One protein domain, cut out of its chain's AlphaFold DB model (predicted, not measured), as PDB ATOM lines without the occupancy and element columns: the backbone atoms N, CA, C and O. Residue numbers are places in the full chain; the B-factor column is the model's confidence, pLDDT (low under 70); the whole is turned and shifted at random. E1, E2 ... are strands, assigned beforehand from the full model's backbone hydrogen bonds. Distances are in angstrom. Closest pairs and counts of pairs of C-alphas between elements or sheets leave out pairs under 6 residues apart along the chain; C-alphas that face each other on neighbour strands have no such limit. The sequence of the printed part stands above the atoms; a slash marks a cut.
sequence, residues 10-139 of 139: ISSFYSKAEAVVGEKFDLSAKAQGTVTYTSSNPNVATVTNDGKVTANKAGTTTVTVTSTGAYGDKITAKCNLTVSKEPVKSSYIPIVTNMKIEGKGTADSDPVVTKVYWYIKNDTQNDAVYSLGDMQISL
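Overview. This is residues 10 to 139 of the 139 residues of the protein "BIG2 domain-containing protein" of Ruminococcus bromii (UniProt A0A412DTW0). With little regular structure overall, this is a small sandwich, the curled sheet E2 E9 E8 E5 over the sheet E3 E7 E6, with the short pair E1 E4 near one end and a long tail, residues 85 to 139, making the length. The 130 printed residues hold nine named strands, E1 to E9 in order, and no named helix: all strand, 48 residues. The larger sheet is mixed; the whole is extended, radius of gyration of the C-alphas 24.3 A, spans 79 by 38 by 18 A.

Along the chain. Find E9, residues 74 to 84, running 32.1 A from C-alpha 74 at (-14.037, -6.199, -16.379) to C-alpha 84 at (-39.825, 8.705, -4.347). Its sheet adds E8, 59 to 68, E5, 34 to 39, and E2, 16 to 20. Then find E3, 24 to 26, E7, 52 to 55, E6, 45 to 47, E1, 10 to 12, and E4, 30 to 32.

Arrangement. Within hydrogen-bond range are N 67 and O 75, 2.8 A, in the hairpin E8 and E9, and N 17 and O 80, 3.0 A, between parallel E2 and E9. Across the sandwich, the closest C-alphas of E5 and E6, Ser 39 and Thr 46, are 6.2 A apart.

Size, cuts and confidence. The printed part has no cut; residues 87 to 139 have pLDDT under 70.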
ATOM      1  N   ILE A  10     -20.550 -11.479 -13.192       83.19
ATOM      2  CA  ILE A  10     -21.753 -11.030 -12.485       83.19
ATOM      3  C   ILE A  10     -22.864 -12.009 -12.853       83.19
ATOM      4  O   ILE A  10     -23.292 -12.064 -13.999       83.19
ATOM      5  N   SER A  11     -23.298 -12.806 -11.879       79.06
ATOM      6  CA  SER A  11     -24.338 -13.831 -12.053       79.06
ATOM      7  C   SER A  11     -25.738 -13.330 -11.699       79.06
ATOM      8  O   SER A  11     -26.724 -13.852 -12.208       79.06
ATOM      9  N   SER A  12     -25.838 -12.314 -10.839       71.69
ATOM     10  CA  SER A  12     -27.107 -11.677 -10.485       71.69
ATOM     11  C   SER A  12     -26.868 -10.242 -10.046       71.69
ATOM     12  O   SER A  12     -26.017  -9.997  -9.191       71.69
ATOM     13  N   PHE A  13     -27.646  -9.316 -10.601       76.75
ATOM     14  CA  PHE A  13     -27.744  -7.925 -10.170       76.75
ATOM     15  C   PHE A  13     -29.089  -7.351 -10.623       76.75
ATOM     16  O   PHE A  13     -29.603  -7.727 -11.679       76.75
ATOM     17  N   TYR A  14     -29.665  -6.448  -9.834       76.50
ATOM     18  CA  TYR A  14     -30.939  -5.816 -10.161       76.50
ATOM     19  C   TYR A  14     -30.781  -4.879 -11.363       76.50
ATOM     20  O   TYR A  14     -29.841  -4.092 -11.428       76.50
ATOM     21  N   SER A  15     -31.706  -4.939 -12.320       78.06
ATOM     22  CA  SER A  15     -31.747  -3.996 -13.449       78.06
ATOM     23  C   SER A  15     -32.535  -2.722 -13.118       78.06
ATOM     24  O   SER A  15     -32.290  -1.662 -13.702       78.06
ATOM     25  N   LYS A  16     -33.459  -2.807 -12.152       78.62
ATOM     26  CA  LYS A  16     -34.284  -1.706 -11.653       78.62
ATOM     27  C   LYS A  16     -34.543  -1.874 -10.152       78.62
ATOM     28  O   LYS A  16     -34.716  -2.998  -9.688       78.62
ATOM     29  N   ALA A  17     -34.611  -0.759  -9.430       79.94
ATOM     30  CA  ALA A  17     -35.031  -0.697  -8.035       79.94
ATOM     31  C   ALA A  17     -35.868   0.567  -7.781       79.94
ATOM     32  O   ALA A  17     -35.706   1.586  -8.457       79.94
ATOM     33  N   GLU A  18     -36.757   0.495  -6.799       87.19
ATOM     34  CA  GLU A  18     -37.578   1.610  -6.334       87.19
ATOM     35  C   GLU A  18     -37.452   1.680  -4.814       87.19
ATOM     36  O   GLU A  18     -37.426   0.639  -4.161       87.19
ATOM     37  N   ALA A  19     -37.315   2.885  -4.266       87.56
ATOM     38  CA  ALA A  19     -37.140   3.093  -2.832       87.56
ATOM     39  C   ALA A  19     -37.782   4.408  -2.388       87.56
ATOM     40  O   ALA A  19     -37.920   5.351  -3.174       87.56
ATOM     41  N   VAL A  20     -38.124   4.500  -1.109       90.94
ATOM     42  CA  VAL A  20     -38.577   5.755  -0.499       90.94
ATOM     43  C   VAL A  20     -37.384   6.502   0.096       90.94
ATOM     44  O   VAL A  20     -36.406   5.901   0.537       90.94
ATOM     45  N   VAL A  21     -37.431   7.838   0.109       94.19
ATOM     46  CA  VAL A  21     -36.409   8.655   0.788       94.19
ATOM     47  C   VAL A  21     -36.199   8.173   2.231       94.19
ATOM     48  O   VAL A  21     -37.148   8.032   2.995       94.19
ATOM     49  N   GLY A  22     -34.936   7.962   2.603       91.31
ATOM     50  CA  GLY A  22     -34.507   7.463   3.909       91.31
ATOM     51  C   GLY A  22     -34.362   5.941   3.989       91.31
ATOM     52  O   GLY A  22     -33.735   5.444   4.926       91.31
ATOM     53  N   GLU A  23     -34.891   5.199   3.013       89.88
ATOM     54  CA  GLU A  23     -34.818   3.742   2.982       89.88
ATOM     55  C   GLU A  23     -33.382   3.247   2.761       89.88
ATOM     56  O   GLU A  23     -32.585   3.835   2.019       89.88
ATOM     57  N   LYS A  24     -33.060   2.135   3.423       92.06
ATOM     58  CA  LYS A  24     -31.804   1.408   3.264       92.06
ATOM     59  C   LYS A  24     -32.112  -0.016   2.853       92.06
ATOM     60  O   LYS A  24     -32.926  -0.673   3.494       92.06
ATOM     61  N   PHE A  25     -31.430  -0.490   1.826       87.81
ATOM     62  CA  PHE A  25     -31.660  -1.812   1.260       87.81
ATOM     63  C   PHE A  25     -30.380  -2.350   0.619       87.81
ATOM     64  O   PHE A  25     -29.389  -1.633   0.458       87.81
ATOM     65  N   ASP A  26     -30.387  -3.638   0.304       91.19
ATOM     66  CA  ASP A  26     -29.232  -4.354  -0.220       91.19
ATOM     67  C   ASP A  26     -29.387  -4.571  -1.735       91.19
ATOM     68  O   ASP A  26     -30.354  -5.185  -2.182       91.19
ATOM     69  N   LEU A  27     -28.448  -4.044  -2.526       88.88
ATOM     70  CA  LEU A  27     -28.303  -4.318  -3.962       88.88
ATOM     71  C   LEU A  27     -27.025  -5.116  -4.256       88.88
ATOM     72  O   LEU A  27     -26.479  -5.026  -5.356       88.88
ATOM     73  N   SER A  28     -26.512  -5.885  -3.298       87.31
ATOM     74  CA  SER A  28     -25.334  -6.720  -3.515       87.31
ATOM     75  C   SER A  28     -25.535  -7.674  -4.698       87.31
ATOM     76  O   SER A  28     -26.523  -8.401  -4.830       87.31
ATOM     77  N   ALA A  29     -24.572  -7.644  -5.612       81.06
ATOM     78  CA  ALA A  29     -24.489  -8.546  -6.740       81.06
ATOM     79  C   ALA A  29     -23.896  -9.889  -6.300       81.06
ATOM     80  O   ALA A  29     -22.948  -9.943  -5.514       81.06
ATOM     81  N   LYS A  30     -24.376 -10.982  -6.899       83.31
ATOM     82  CA  LYS A  30     -23.660 -12.263  -6.856       83.31
ATOM     83  C   LYS A  30     -22.632 -12.268  -7.976       83.31
ATOM     84  O   LYS A  30     -23.005 -12.360  -9.149       83.31
ATOM     85  N   ALA A  31     -21.358 -12.160  -7.631       87.75
ATOM     86  CA  ALA A  31     -20.283 -11.927  -8.587       87.75
ATOM     87  C   ALA A  31     -19.000 -12.690  -8.219       87.75
ATOM     88  O   ALA A  31     -18.856 -13.187  -7.104       87.75
ATOM     89  N   GLN A  32     -18.098 -12.795  -9.191       89.44
ATOM     90  CA  GLN A  32     -16.741 -13.329  -9.059       89.44
ATOM     91  C   GLN A  32     -15.731 -12.180  -9.173       89.44
ATOM     92  O   GLN A  32     -16.062 -11.111  -9.691       89.44
ATOM     93  N   GLY A  33     -14.504 -12.389  -8.698       91.75
ATOM     94  CA  GLY A  33     -13.463 -11.358  -8.705       91.75
ATOM     95  C   GLY A  33     -13.734 -10.208  -7.728       91.75
ATOM     96  O   GLY A  33     -14.545 -10.317  -6.807       91.75
ATOM     97  N   THR A  34     -13.034  -9.091  -7.922       94.88
ATOM     98  CA  THR A  34     -13.169  -7.895  -7.080       94.88
ATOM     99  C   THR A  34     -14.381  -7.084  -7.514       94.88
ATOM    100  O   THR A  34     -14.449  -6.625  -8.656       94.88
ATOM    101  N   VAL A  35     -15.325  -6.876  -6.597       96.31
ATOM    102  CA  VAL A  35     -16.583  -6.171  -6.861       96.31
ATOM    103  C   VAL A  35     -16.524  -4.757  -6.296       96.31
ATOM    104  O   VAL A  35     -16.120  -4.550  -5.156       96.31
ATOM    105  N   THR A  36     -16.944  -3.783  -7.099       97.50
ATOM    106  CA  THR A  36     -17.070  -2.378  -6.694       97.50
ATOM    107  C   THR A  36     -18.405  -1.807  -7.154       97.50
ATOM    108  O   THR A  36     -18.953  -2.239  -8.172       97.50
ATOM    109  N   TYR A  37     -18.917  -0.821  -6.419       97.88
ATOM    110  CA  TYR A  37     -20.186  -0.158  -6.712       97.88
ATOM    111  C   TYR A  37     -19.994   1.347  -6.831       97.88
ATOM    112  O   TYR A  37     -19.208   1.951  -6.104       97.88
ATOM    113  N   THR A  38     -20.750   1.966  -7.729       98.06
ATOM    114  CA  THR A  38     -20.803   3.422  -7.879       98.06
ATOM    115  C   THR A  38     -22.235   3.875  -8.120       98.06
ATOM    116  O   THR A  38     -23.035   3.147  -8.700       98.06
ATOM    117  N   SER A  39     -22.561   5.087  -7.680       98.12
ATOM    118  CA  SER A  39     -23.827   5.755  -7.987       98.12
ATOM    119  C   SER A  39     -23.550   6.933  -8.911       98.12
ATOM    120  O   SER A  39     -22.641   7.719  -8.645       98.12
ATOM    121  N   SER A  40     -24.332   7.078  -9.983       98.56
ATOM    122  CA  SER A  40     -24.202   8.221 -10.895       98.56
ATOM    123  C   SER A  40     -24.622   9.547 -10.253       98.56
ATOM    124  O   SER A  40     -24.237  10.609 -10.737       98.56
ATOM    125  N   ASN A  41     -25.404   9.505  -9.169       98.44
ATOM    126  CA  ASN A  41     -25.824  10.681  -8.417       98.44
ATOM    127  C   ASN A  41     -25.954  10.359  -6.913       98.44
ATOM    128  O   ASN A  41     -27.047  10.024  -6.442       98.44
ATOM    129  N   PRO A  42     -24.864  10.513  -6.136       98.00
ATOM    130  CA  PRO A  42     -24.855  10.274  -4.691       98.00
ATOM    131  C   PRO A  42     -25.865  11.114  -3.896       98.00
ATOM    132  O   PRO A  42     -26.319  10.690  -2.832       98.00
ATOM    133  N   ASN A  43     -26.272  12.278  -4.419       98.12
ATOM    134  CA  ASN A  43     -27.302  13.101  -3.780       98.12
ATOM    135  C   ASN A  43     -28.683  12.433  -3.813       98.12
ATOM    136  O   ASN A  43     -29.501  12.710  -2.942       98.12
ATOM    137  N   VAL A  44     -28.954  11.578  -4.809       97.94
ATOM    138  CA  VAL A  44     -30.196  10.793  -4.913       97.94
ATOM    139  C   VAL A  44     -30.070   9.507  -4.104       97.94
ATOM    140  O   VAL A  44     -30.925   9.241  -3.263       97.94
ATOM    141  N   ALA A  45     -28.992   8.743  -4.298       98.00
ATOM    142  CA  ALA A  45     -28.702   7.568  -3.482       98.00
ATOM    143  C   ALA A  45     -27.203   7.262  -3.429       98.00
ATOM    144  O   ALA A  45     -26.505   7.353  -4.443       98.00
ATOM    145  N   THR A  46     -26.720   6.848  -2.260       98.25
ATOM    146  CA  THR A  46     -25.349   6.362  -2.045       98.25
ATOM    147  C   THR A  46     -25.320   4.842  -1.993       98.25
ATOM    148  O   THR A  46     -26.303   4.211  -1.615       98.25
ATOM    149  N   VAL A  47     -24.183   4.248  -2.357       98.06
ATOM    150  CA  VAL A  47     -23.941   2.804  -2.276       98.06
ATOM    151  C   VAL A  47     -22.593   2.554  -1.602       98.06
ATOM    152  O   VAL A  47     -21.624   3.259  -1.886       98.06
ATOM    153  N   THR A  48     -22.536   1.602  -0.674       97.44
ATOM    154  CA  THR A  48     -21.282   1.170  -0.041       97.44
ATOM    155  C   THR A  48     -20.548   0.155  -0.916       97.44
ATOM    156  O   THR A  48     -21.096  -0.366  -1.887       97.44
ATOM    157  N   ASN A  49     -19.307  -0.181  -0.556       93.50
ATOM    158  CA  ASN A  49     -18.536  -1.179  -1.301       93.50
ATOM    159  C   ASN A  49     -19.137  -2.600  -1.230       93.50
ATOM    160  O   ASN A  49     -18.842  -3.426  -2.086       93.50
ATOM    161  N   ASP A  50     -20.027  -2.851  -0.266       92.94
ATOM    162  CA  ASP A  50     -20.733  -4.129  -0.102       92.94
ATOM    163  C   ASP A  50     -22.089  -4.160  -0.829       92.94
ATOM    164  O   ASP A  50     -22.845  -5.112  -0.680       92.94
ATOM    165  N   GLY A  51     -22.436  -3.114  -1.588       92.06
ATOM    166  CA  GLY A  51     -23.709  -3.038  -2.313       92.06
ATOM    167  C   GLY A  51     -24.897  -2.560  -1.472       92.06
ATOM    168  O   GLY A  51     -26.030  -2.601  -1.948       92.06
ATOM    169  N   LYS A  52     -24.674  -2.055  -0.251       94.44
ATOM    170  CA  LYS A  52     -25.749  -1.475   0.572       94.44
ATOM    171  C   LYS A  52     -26.068  -0.063   0.104       94.44
ATOM    172  O   LYS A  52     -25.178   0.784   0.050       94.44
ATOM    173  N   VAL A  53     -27.336   0.197  -0.194       96.62
ATOM    174  CA  VAL A  53     -27.819   1.474  -0.726       96.62
ATOM    175  C   VAL A  53     -28.550   2.267   0.348       96.62
ATOM    176  O   VAL A  53     -29.282   1.705   1.157       96.62
ATOM    177  N   THR A  54     -28.354   3.587   0.353       97.19
ATOM    178  CA  THR A  54     -29.168   4.541   1.121       97.19
ATOM    179  C   THR A  54     -29.823   5.528   0.161       97.19
ATOM    180  O   THR A  54     -29.132   6.214  -0.595       97.19
ATOM    181  N   ALA A  55     -31.153   5.599   0.188       96.94
ATOM    182  CA  ALA A  55     -31.935   6.545  -0.598       96.94
ATOM    183  C   ALA A  55     -31.966   7.915   0.100       96.94
ATOM    184  O   ALA A  55     -32.545   8.066   1.172       96.94
ATOM    185  N   ASN A  56     -31.350   8.930  -0.503       96.38
ATOM    186  CA  ASN A  56     -31.122  10.232   0.135       96.38
ATOM    187  C   ASN A  56     -32.144  11.290  -0.290       96.38
ATOM    188  O   ASN A  56     -32.622  12.070   0.532       96.38
ATOM    189  N   LYS A  57     -32.477  11.342  -1.584       96.44
ATOM    190  CA  LYS A  57     -33.361  12.368  -2.147       96.44
ATOM    191  C   LYS A  57     -34.164  11.802  -3.303       96.44
ATOM    192  O   LYS A  57     -33.643  11.036  -4.103       96.44
ATOM    193  N   ALA A  58     -35.411  12.248  -3.421       95.44
ATOM    194  CA  ALA A  58     -36.255  11.880  -4.545       95.44
ATOM    195  C   ALA A  58     -35.636  12.290  -5.891       95.44
ATOM    196  O   ALA A  58     -35.095  13.391  -6.034       95.44
ATOM    197  N   GLY A  59     -35.746  11.399  -6.871       96.06
ATOM    198  CA  GLY A  59     -35.108  11.514  -8.176       96.06
ATOM    199  C   GLY A  59     -34.736  10.143  -8.731       96.06
ATOM    200  O   GLY A  59     -35.132   9.112  -8.196       96.06
ATOM    201  N   THR A  60     -33.961  10.127  -9.809       95.56
ATOM    202  CA  THR A  60     -33.438   8.895 -10.400       95.56
ATOM    203  C   THR A  60     -31.916   8.896 -10.384       95.56
ATOM    204  O   THR A  60     -31.267   9.937 -10.517       95.56
ATOM    205  N   THR A  61     -31.330   7.722 -10.192       98.00
ATOM    206  CA  THR A  61     -29.889   7.502 -10.315       98.00
ATOM    207  C   THR A  61     -29.614   6.101 -10.842       98.00
ATOM    208  O   THR A  61     -30.496   5.245 -10.854       98.00
ATOM    209  N   THR A  62     -28.395   5.859 -11.303       97.06
ATOM    210  CA  THR A  62     -27.963   4.545 -11.764       97.06
ATOM    211  C   THR A  62     -26.882   4.038 -10.829       97.06
ATOM    212  O   THR A  62     -25.821   4.655 -10.717       97.06
ATOM    213  N   VAL A  63     -27.136   2.897 -10.194       96.44
ATOM    214  CA  VAL A  63     -26.122   2.162  -9.436       96.44
ATOM    215  C   VAL A  63     -25.429   1.200 -10.393       96.44
ATOM    216  O   VAL A  63     -26.076   0.366 -11.022       96.44
ATOM    217  N   THR A  64     -24.115   1.334 -10.539       96.69
ATOM    218  CA  THR A  64     -23.292   0.479 -11.398       96.69
ATOM    219  C   THR A  64     -22.437  -0.422 -10.530       96.69
ATOM    220  O   THR A  64     -21.683   0.072  -9.693       96.69
ATOM    221  N   VAL A  65     -22.517  -1.728 -10.765       93.56
ATOM    222  CA  VAL A  65     -21.587  -2.709 -10.206       93.56
ATOM    223  C   VAL A  65     -20.539  -3.063 -11.256       93.56
ATOM    224  O   VAL A  65     -20.859  -3.235 -12.434       93.56
ATOM    225  N   THR A  66     -19.283  -3.158 -10.835       95.62
ATOM    226  CA  THR A  66     -18.157  -3.594 -11.664       95.62
ATOM    227  C   THR A  66     -17.464  -4.761 -10.983       95.62
ATOM    228  O   THR A  66     -16.981  -4.619  -9.863       95.62
ATOM    229  N   SER A  67     -17.397  -5.892 -11.675       93.69
ATOM    230  CA  SER A  67     -16.545  -7.023 -11.324       93.69
ATOM    231  C   SER A  67     -15.246  -6.923 -12.121       93.69
ATOM    232  O   SER A  67     -15.279  -6.705 -13.334       93.69
ATOM    233  N   THR A  68     -14.111  -7.042 -11.437       94.62
ATOM    234  CA  THR A  68     -12.773  -7.079 -12.036       94.62
ATOM    235  C   THR A  68     -12.127  -8.424 -11.731       94.62
ATOM    236  O   THR A  68     -11.978  -8.789 -10.563       94.62
ATOM    237  N   GLY A  69     -11.758  -9.150 -12.780       93.00
ATOM    238  CA  GLY A  69     -11.053 -10.418 -12.683       93.00
ATOM    239  C   GLY A  69      -9.573 -10.223 -12.390       93.00
ATOM    240  O   GLY A  69      -9.014  -9.136 -12.556       93.00
ATOM    241  N   ALA A  70      -8.919 -11.299 -11.972       91.19
ATOM    242  CA  ALA A  70      -7.501 -11.281 -11.626       91.19
ATOM    243  C   ALA A  70      -6.573 -10.945 -12.806       91.19
ATOM    244  O   ALA A  70      -5.459 -10.469 -12.602       91.19
ATOM    245  N   TYR A  71      -7.047 -11.140 -14.039       90.06
ATOM    246  CA  TYR A  71      -6.312 -10.824 -15.264       90.06
ATOM    247  C   TYR A  71      -6.675  -9.445 -15.839       90.06
ATOM    248  O   TYR A  71      -6.240  -9.095 -16.934       90.06
ATOM    249  N   GLY A  72      -7.446  -8.642 -15.096       88.56
ATOM    250  CA  GLY A  72      -7.815  -7.273 -15.464       88.56
ATOM    251  C   GLY A  72      -9.042  -7.158 -16.371       88.56
ATOM    252  O   GLY A  72      -9.430  -6.042 -16.725       88.56
ATOM    253  N   ASP A  73      -9.676  -8.275 -16.720       90.75
ATOM    254  CA  ASP A  73     -10.978  -8.303 -17.373       90.75
ATOM    255  C   ASP A  73     -12.050  -7.662 -16.480       90.75
ATOM    256  O   ASP A  73     -11.999  -7.753 -15.253       90.75
ATOM    257  N   LYS A  74     -13.004  -6.955 -17.095       93.25
ATOM    258  CA  LYS A  74     -14.037  -6.199 -16.379       93.25
ATOM    259  C   LYS A  74     -15.413  -6.469 -16.953       93.25
ATOM    260  O   LYS A  74     -15.618  -6.364 -18.160       93.25
ATOM    261  N   ILE A  75     -16.366  -6.726 -16.067       90.69
ATOM    262  CA  ILE A  75     -17.785  -6.854 -16.399       90.69
ATOM    263  C   ILE A  75     -18.559  -5.844 -15.561       90.69
ATOM    264  O   ILE A  75     -18.297  -5.681 -14.370       90.69
ATOM    265  N   THR A  76     -19.515  -5.161 -16.187       90.69
ATOM    266  CA  THR A  76     -20.354  -4.164 -15.514       90.69
ATOM    267  C   THR A  76     -21.828  -4.491 -15.674       90.69
ATOM    268  O   THR A  76     -22.247  -5.006 -16.710       90.69
ATOM    269  N   ALA A  77     -22.617  -4.166 -14.654       81.56
ATOM    270  CA  ALA A  77     -24.073  -4.190 -14.710       81.56
ATOM    271  C   ALA A  77     -24.636  -2.918 -14.064       81.56
ATOM    272  O   ALA A  77     -23.987  -2.291 -13.223       81.56
ATOM    273  N   LYS A  78     -25.833  -2.507 -14.490       84.69
ATOM    274  CA  LYS A  78     -26.458  -1.242 -14.090       84.69
ATOM    275  C   LYS A  78     -27.864  -1.481 -13.554       84.69
ATOM    276  O   LYS A  78     -28.635  -2.209 -14.169       84.69
ATOM    277  N   CYS A  79     -28.179  -0.810 -12.453       84.44
ATOM    278  CA  CYS A  79     -29.491  -0.761 -11.830       84.44
ATOM    279  C   CYS A  79     -30.024   0.666 -11.930       84.44
ATOM    280  O   CYS A  79     -29.420   1.590 -11.380       84.44
ATOM    281  N   ASN A  80     -31.160   0.857 -12.594       84.38
ATOM    282  CA  ASN A  80     -31.865   2.136 -12.572       84.38
ATOM    283  C   ASN A  80     -32.683   2.237 -11.281       84.38
ATOM    284  O   ASN A  80     -33.638   1.488 -11.090       84.38
ATOM    285  N   LEU A  81     -32.290   3.147 -10.394       89.38
ATOM    286  CA  LEU A  81     -32.936   3.392  -9.111       89.38
ATOM    287  C   LEU A  81     -33.805   4.647  -9.184       89.38
ATOM    288  O   LEU A  81     -33.314   5.736  -9.490       89.38
ATOM    289  N   THR A  82     -35.080   4.499  -8.846       93.38
ATOM    290  CA  THR A  82     -36.010   5.612  -8.649       93.38
ATOM    291  C   THR A  82     -36.297   5.775  -7.163       93.38
ATOM    292  O   THR A  82     -36.760   4.846  -6.510       93.38
ATOM    293  N   VAL A  83     -36.034   6.966  -6.630       94.69
ATOM    294  CA  VAL A  83     -36.350   7.335  -5.250       94.69
ATOM    295  C   VAL A  83     -37.568   8.254  -5.250       94.69
ATOM    296  O   VAL A  83     -37.553   9.304  -5.898       94.69
ATOM    297  N   SER A  84     -38.613   7.895  -4.511       91.56
ATOM    298  CA  SER A  84     -39.825   8.705  -4.347       91.56
ATOM    299  C   SER A  84     -39.899   9.322  -2.947       91.56
ATOM    300  O   SER A  84     -39.349   8.797  -1.981       91.56
ATOM    301  N   LYS A  85     -40.565  10.480  -2.821       87.75
ATOM    302  CA  LYS A  85     -40.777  11.136  -1.513       87.75
ATOM    303  C   LYS A  85     -41.756  10.371  -0.621       87.75
ATOM    304  O   LYS A  85     -41.655  10.458   0.593       87.75
ATOM    305  N   GLU A  86     -42.679   9.641  -1.232       77.62
ATOM    306  CA  GLU A  86     -43.692   8.825  -0.567       77.62
ATOM    307  C   GLU A  86     -43.700   7.433  -1.210       77.62
ATOM    308  O   GLU A  86     -43.356   7.324  -2.397       77.62
ATOM    309  N   PRO A  87     -44.068   6.364  -0.480       65.62
ATOM    310  CA  PRO A  87     -44.259   5.054  -1.088       65.62
ATOM    311  C   PRO A  87     -45.304   5.171  -2.195       65.62
ATOM    312  O   PRO A  87     -46.454   5.542  -1.945       65.62
ATOM    313  N   VAL A  88     -44.911   4.859  -3.433       52.66
ATOM    314  CA  VAL A  88     -45.872   4.751  -4.528       52.66
ATOM    315  C   VAL A  88     -46.713   3.517  -4.214       52.66
ATOM    316  O   VAL A  88     -46.260   2.389  -4.390       52.66
ATOM    317  N   LYS A  89     -47.927   3.709  -3.688       43.28
ATOM    318  CA  LYS A  89     -48.924   2.636  -3.616       43.28
ATOM    319  C   LYS A  89     -49.260   2.235  -5.052       43.28
ATOM    320  O   LYS A  89     -50.166   2.801  -5.657       43.28
ATOM    321  N   SER A  90     -48.512   1.294  -5.625       41.78
ATOM    322  CA  SER A  90     -48.875   0.708  -6.909       41.78
ATOM    323  C   SER A  90     -50.038  -0.254  -6.687       41.78
ATOM    324  O   SER A  90     -49.866  -1.403  -6.289       41.78
ATOM    325  N   SER A  91     -51.244   0.260  -6.912       50.25
ATOM    326  CA  SER A  91     -52.459  -0.523  -7.088       50.25
ATOM    327  C   SER A  91     -52.537  -0.984  -8.542       50.25
ATOM    328  O   SER A  91     -53.264  -0.385  -9.328       50.25
ATOM    329  N   TYR A  92     -51.794  -2.028  -8.910       38.09
ATOM    330  CA  TYR A  92     -52.219  -2.928  -9.986       38.09
ATOM    331  C   TYR A  92     -51.422  -4.234  -9.945       38.09
ATOM    332  O   TYR A  92     -50.282  -4.306 -10.397       38.09
ATOM    333  N   ILE A  93     -52.045  -5.283  -9.414       39.16
ATOM    334  CA  ILE A  93     -51.627  -6.663  -9.663       39.16
ATOM    335  C   ILE A  93     -52.560  -7.173 -10.763       39.16
ATOM    336  O   ILE A  93     -53.759  -7.282 -10.498       39.16
ATOM    337  N   PRO A  94     -52.093  -7.459 -11.994       41.16
ATOM    338  CA  PRO A  94     -52.925  -8.177 -12.944       41.16
ATOM    339  C   PRO A  94     -53.131  -9.592 -12.397       41.16
ATOM    340  O   PRO A  94     -52.225 -10.424 -12.412       41.16
ATOM    341  N   ILE A  95     -54.323  -9.854 -11.870       45.97
ATOM    342  CA  ILE A  95     -54.747 -11.204 -11.524       45.97
ATOM    343  C   ILE A  95     -55.064 -11.910 -12.847       45.97
ATOM    344  O   ILE A  95     -56.030 -11.561 -13.520       45.97
ATOM    345  N   VAL A  96     -54.267 -12.909 -13.232       46.66
ATOM    346  CA  VAL A  96     -54.700 -13.874 -14.252       46.66
ATOM    347  C   VAL A  96     -55.519 -14.940 -13.536       46.66
ATOM    348  O   VAL A  96     -54.974 -15.907 -13.012       46.66
ATOM    349  N   THR A  97     -56.836 -14.768 -13.491       49.03
ATOM    350  CA  THR A  97     -57.753 -15.850 -13.119       49.03
ATOM    351  C   THR A  97     -58.424 -16.372 -14.374       49.03
ATOM    352  O   THR A  97     -59.400 -15.797 -14.847       49.03
ATOM    353  N   ASN A  98     -57.924 -17.486 -14.903       44.88
ATOM    354  CA  ASN A  98     -58.713 -18.306 -15.810       44.88
ATOM    355  C   ASN A  98     -59.566 -19.238 -14.950       44.88
ATOM    356  O   ASN A  98     -59.041 -20.189 -14.375       44.88
ATOM    357  N   MET A  99     -60.869 -18.972 -14.856       50.38
ATOM    358  CA  MET A  99     -61.819 -19.929 -14.299       50.38
ATOM    359  C   MET A  99     -62.775 -20.393 -15.400       50.38
ATOM    360  O   MET A  99     -63.510 -19.590 -15.967       50.38
ATOM    361  N   LYS A 100     -62.775 -21.699 -15.679       47.47
ATOM    362  CA  LYS A 100     -63.783 -22.370 -16.508       47.47
ATOM    363  C   LYS A 100     -64.488 -23.416 -15.648       47.47
ATOM    364  O   LYS A 100     -63.818 -24.272 -15.076       47.47
ATOM    365  N   ILE A 101     -65.814 -23.342 -15.564       53.34
ATOM    366  CA  ILE A 101     -66.655 -24.320 -14.865       53.34
ATOM    367  C   ILE A 101     -67.649 -24.877 -15.882       53.34
ATOM    368  O   ILE A 101     -68.411 -24.118 -16.470       53.34
ATOM    369  N   GLU A 102     -67.645 -26.194 -16.082       54.81
ATOM    370  CA  GLU A 102     -68.638 -26.899 -16.897       54.81
ATOM    371  C   GLU A 102     -69.145 -28.115 -16.113       54.81
ATOM    372  O   GLU A 102     -68.361 -28.987 -15.736       54.81
ATOM    373  N   GLY A 103     -70.454 -28.188 -15.872       51.62
ATOM    374  CA  GLY A 103     -71.107 -29.431 -15.469       51.62
ATOM    375  C   GLY A 103     -71.418 -30.254 -16.718       51.62
ATOM    376  O   GLY A 103     -72.094 -29.763 -17.618       51.62
ATOM    377  N   LYS A 104     -70.941 -31.501 -16.807       50.62
ATOM    378  CA  LYS A 104     -71.362 -32.423 -17.874       50.62
ATOM    379  C   LYS A 104     -72.472 -33.343 -17.371       50.62
ATOM    380  O   LYS A 104     -72.186 -34.369 -16.760       50.62
ATOM    381  N   GLY A 105     -73.727 -32.961 -17.599       53.00
ATOM    382  CA  GLY A 105     -74.863 -33.867 -17.429       53.00
ATOM    383  C   GLY A 105     -74.830 -34.974 -18.470       53.00
ATOM    384  O   GLY A 105     -74.736 -34.704 -19.665       53.00
ATOM    385  N   THR A 106     -74.891 -36.225 -18.020       50.97
ATOM    386  CA  THR A 106     -75.448 -37.325 -18.817       50.97
ATOM    387  C   THR A 106     -76.878 -37.553 -18.349       50.97
ATOM    388  O   THR A 106     -77.171 -37.314 -17.181       50.97
ATOM    389  N   ALA A 107     -77.739 -38.013 -19.254       56.25
ATOM    390  CA  ALA A 107     -79.204 -37.994 -19.196       56.25
ATOM    391  C   ALA A 107     -79.919 -38.649 -17.983       56.25
ATOM    392  O   ALA A 107     -81.133 -38.771 -18.048       56.25
ATOM    393  N   ASP A 108     -79.235 -39.017 -16.893       57.00
ATOM    394  CA  ASP A 108     -79.855 -39.643 -15.710       57.00
ATOM    395  C   ASP A 108     -79.446 -39.064 -14.336       57.00
ATOM    396  O   ASP A 108     -79.932 -39.535 -13.311       57.00
ATOM    397  N   SER A 109     -78.623 -38.008 -14.267       57.19
ATOM    398  CA  SER A 109     -78.530 -37.141 -13.072       57.19
ATOM    399  C   SER A 109     -77.698 -35.892 -13.374       57.19
ATOM    400  O   SER A 109     -76.541 -36.020 -13.785       57.19
ATOM    401  N   ASP A 110     -78.250 -34.698 -13.146       56.69
ATOM    402  CA  ASP A 110     -77.528 -33.436 -13.340       56.69
ATOM    403  C   ASP A 110     -76.307 -33.348 -12.406       56.69
ATOM    404  O   ASP A 110     -76.445 -33.545 -11.193       56.69
ATOM    405  N   PRO A 111     -75.096 -33.029 -12.905       52.38
ATOM    406  CA  PRO A 111     -73.968 -32.716 -12.049       52.38
ATOM    407  C   PRO A 111     -74.258 -31.398 -11.345       52.38
ATOM    408  O   PRO A 111     -74.090 -30.310 -11.897       52.38
ATOM    409  N   VAL A 112     -74.671 -31.497 -10.091       57.03
ATOM    410  CA  VAL A 112     -74.769 -30.334  -9.224       57.03
ATOM    411  C   VAL A 112     -73.348 -29.944  -8.829       57.03
ATOM    412  O   VAL A 112     -72.665 -30.672  -8.108       57.03
ATOM    413  N   VAL A 113     -72.880 -28.784  -9.289       55.69
ATOM    414  CA  VAL A 113     -71.675 -28.168  -8.722       55.69
ATOM    415  C   VAL A 113     -72.036 -27.708  -7.314       55.69
ATOM    416  O   VAL A 113     -72.620 -26.647  -7.123       55.69
ATOM    417  N   THR A 114     -71.735 -28.528  -6.308       53.06
ATOM    418  CA  THR A 114     -72.158 -28.236  -4.931       53.06
ATOM    419  C   THR A 114     -71.265 -27.215  -4.233       53.06
ATOM    420  O   THR A 114     -71.718 -26.579  -3.285       53.06
ATOM    421  N   LYS A 115     -69.991 -27.074  -4.645       54.25
ATOM    422  CA  LYS A 115     -69.018 -26.122  -4.071       54.25
ATOM    423  C   LYS A 115     -67.949 -25.732  -5.096       54.25
ATOM    424  O   LYS A 115     -67.419 -26.598  -5.786       54.25
ATOM    425  N   VAL A 116     -67.587 -24.451  -5.124       58.94
ATOM    426  CA  VAL A 116     -66.440 -23.922  -5.876       58.94
ATOM    427  C   VAL A 116     -65.481 -23.286  -4.878       58.94
ATOM    428  O   VAL A 116     -65.890 -22.451  -4.075       58.94
ATOM    429  N   TYR A 117     -64.210 -23.680  -4.927       53.28
ATOM    430  CA  TYR A 117     -63.156 -23.096  -4.102       53.28
ATOM    431  C   TYR A 117     -62.221 -22.265  -4.976       53.28
ATOM    432  O   TYR A 117     -61.737 -22.742  -6.000       53.28
ATOM    433  N   TRP A 118     -61.952 -21.036  -4.544       56.75
ATOM    434  CA  TRP A 118     -60.966 -20.146  -5.145       56.75
ATOM    435  C   TRP A 118     -59.856 -19.905  -4.132       56.75
ATOM    436  O   TRP A 118     -60.132 -19.659  -2.958       56.75
ATOM    437  N   TYR A 119     -58.606 -19.962  -4.580       52.78
ATOM    438  CA  TYR A 119     -57.453 -19.682  -3.736       52.78
ATOM    439  C   TYR A 119     -56.613 -18.579  -4.367       52.78
ATOM    440  O   TYR A 119     -56.197 -18.686  -5.519       52.78
ATOM    441  N   ILE A 120     -56.361 -17.525  -3.596       58.84
ATOM    442  CA  ILE A 120     -55.404 -16.481  -3.949       58.84
ATOM    443  C   ILE A 120     -54.133 -16.792  -3.172       58.84
ATOM    444  O   ILE A 120     -54.119 -16.736  -1.943       58.84
ATOM    445  N   LYS A 121     -53.065 -17.133  -3.894       51.56
ATOM    446  CA  LYS A 121     -51.747 -17.312  -3.294       51.56
ATOM    447  C   LYS A 121     -51.032 -15.967  -3.269       51.56
ATOM    448  O   LYS A 121     -50.681 -15.437  -4.321       51.56
ATOM    449  N   ASN A 122     -50.818 -15.425  -2.076       51.22
ATOM    450  CA  ASN A 122     -49.867 -14.337  -1.901       51.22
ATOM    451  C   ASN A 122     -48.462 -14.937  -1.789       51.22
ATOM    452  O   ASN A 122     -48.086 -15.428  -0.731       51.22
ATOM    453  N   ASP A 123     -47.702 -14.911  -2.882       50.72
ATOM    454  CA  ASP A 123     -46.308 -15.378  -2.908       50.72
ATOM    455  C   ASP A 123     -45.298 -14.279  -2.524       50.72
ATOM    456  O   ASP A 123     -44.098 -14.410  -2.766       50.72
ATOM    457  N   THR A 124     -45.767 -13.182  -1.922       48.12
ATOM    458  CA  THR A 124     -44.906 -12.093  -1.442       48.12
ATOM    459  C   THR A 124     -44.658 -12.197   0.066       48.12
ATOM    460  O   THR A 124     -45.490 -12.706   0.810       48.12
ATOM    461  N   GLN A 125     -43.504 -11.704   0.535       39.56
ATOM    462  CA  GLN A 125     -43.125 -11.694   1.963       39.56
ATOM    463  C   GLN A 125     -43.860 -10.624   2.795       39.56
ATOM    464  O   GLN A 125     -43.508 -10.402   3.949       39.56
ATOM    465  N   ASN A 126     -44.853  -9.945   2.216       45.84
ATOM    466  CA  ASN A 126     -45.595  -8.868   2.863       45.84
ATOM    467  C   ASN A 126     -47.069  -9.245   3.009       45.84
ATOM    468  O   ASN A 126     -47.635  -9.921   2.145       45.84
ATOM    469  N   ASP A 127     -47.703  -8.733   4.065       50.91
ATOM    470  CA  ASP A 127     -49.146  -8.847   4.251       50.91
ATOM    471  C   ASP A 127     -49.880  -8.154   3.096       50.91
ATOM    472  O   ASP A 127     -49.653  -6.979   2.798       50.91
ATOM    473  N   ALA A 128     -50.778  -8.892   2.441       54.47
ATOM    474  CA  ALA A 128     -51.638  -8.372   1.389       54.47
ATOM    475  C   ALA A 128     -53.100  -8.471   1.825       54.47
ATOM    476  O   ALA A 128     -53.570  -9.528   2.249       54.47
ATOM    477  N   VAL A 129     -53.824  -7.361   1.696       54.56
ATOM    478  CA  VAL A 129     -55.271  -7.306   1.912       54.56
ATOM    479  C   VAL A 129     -55.948  -7.307   0.549       54.56
ATOM    480  O   VAL A 129     -55.695  -6.427  -0.272       54.56
ATOM    481  N   TYR A 130     -56.808  -8.294   0.315       55.84
ATOM    482  CA  TYR A 130     -57.580  -8.418  -0.917       55.84
ATOM    483  C   TYR A 130     -59.041  -8.060  -0.650       55.84
ATOM    484  O   TYR A 130     -59.630  -8.526   0.323       55.84
ATOM    485  N   SER A 131     -59.640  -7.266  -1.535       48.38
ATOM    486  CA  SER A 131     -61.081  -7.010  -1.561       48.38
ATOM    487  C   SER A 131     -61.648  -7.524  -2.876       48.38
ATOM    488  O   SER A 131     -61.178  -7.121  -3.943       48.38
ATOM    489  N   LEU A 132     -62.650  -8.397  -2.813       53.28
ATOM    490  CA  LEU A 132     -63.435  -8.733  -3.996       53.28
ATOM    491  C   LEU A 132     -64.444  -7.605  -4.228       53.28
ATOM    492  O   LEU A 132     -65.114  -7.173  -3.291       53.28
ATOM    493  N   GLY A 133     -64.512  -7.121  -5.468       56.12
ATOM    494  CA  GLY A 133     -65.619  -6.279  -5.918       56.12
ATOM    495  C   GLY A 133     -66.887  -7.113  -6.123       56.12
ATOM    496  O   GLY A 133     -67.054  -8.176  -5.524       56.12
ATOM    497  N   ASP A 134     -67.763  -6.662  -7.014       48.69
ATOM    498  CA  ASP A 134     -69.008  -7.372  -7.296       48.69
ATOM    499  C   ASP A 134     -68.741  -8.740  -7.941       48.69
ATOM    500  O   ASP A 134     -68.129  -8.849  -9.006       48.69
ATOM    501  N   MET A 135     -69.229  -9.801  -7.296       53.44
ATOM    502  CA  MET A 135     -69.205 -11.160  -7.826       53.44
ATOM    503  C   MET A 135     -70.593 -11.497  -8.368       53.44
ATOM    504  O   MET A 135     -71.531 -11.698  -7.598       53.44
ATOM    505  N   GLN A 136     -70.727 -11.568  -9.691       45.81
ATOM    506  CA  GLN A 136     -71.969 -12.003 -10.327       45.81
ATOM    507  C   GLN A 136     -71.912 -13.497 -10.640       45.81
ATOM    508  O   GLN A 136     -71.039 -13.961 -11.371       45.81
ATOM    509  N   ILE A 137     -72.865 -14.241 -10.082       52.84
ATOM    510  CA  ILE A 137     -73.108 -15.651 -10.380       52.84
ATOM    511  C   ILE A 137     -74.522 -15.720 -10.951       52.84
ATOM    512  O   ILE A 137     -75.474 -15.361 -10.263       52.84
ATOM    513  N   SER A 138     -74.653 -16.152 -12.203       47.88
ATOM    514  CA  SER A 138     -75.952 -16.500 -12.783       47.88
ATOM    515  C   SER A 138     -76.099 -18.014 -12.760       47.88
ATOM    516  O   SER A 138     -75.148 -18.721 -13.096       47.88
ATOM    517  N   LEU A 139     -77.276 -18.479 -12.346       51.94
ATOM    518  CA  LEU A 139     -77.701 -19.877 -12.419       51.94
ATOM    519  C   LEU A 139     -78.420 -20.137 -13.744       51.94
ATOM    520  O   LEU A 139     -79.049 -19.177 -14.250       51.94
TER     521      LEU A 139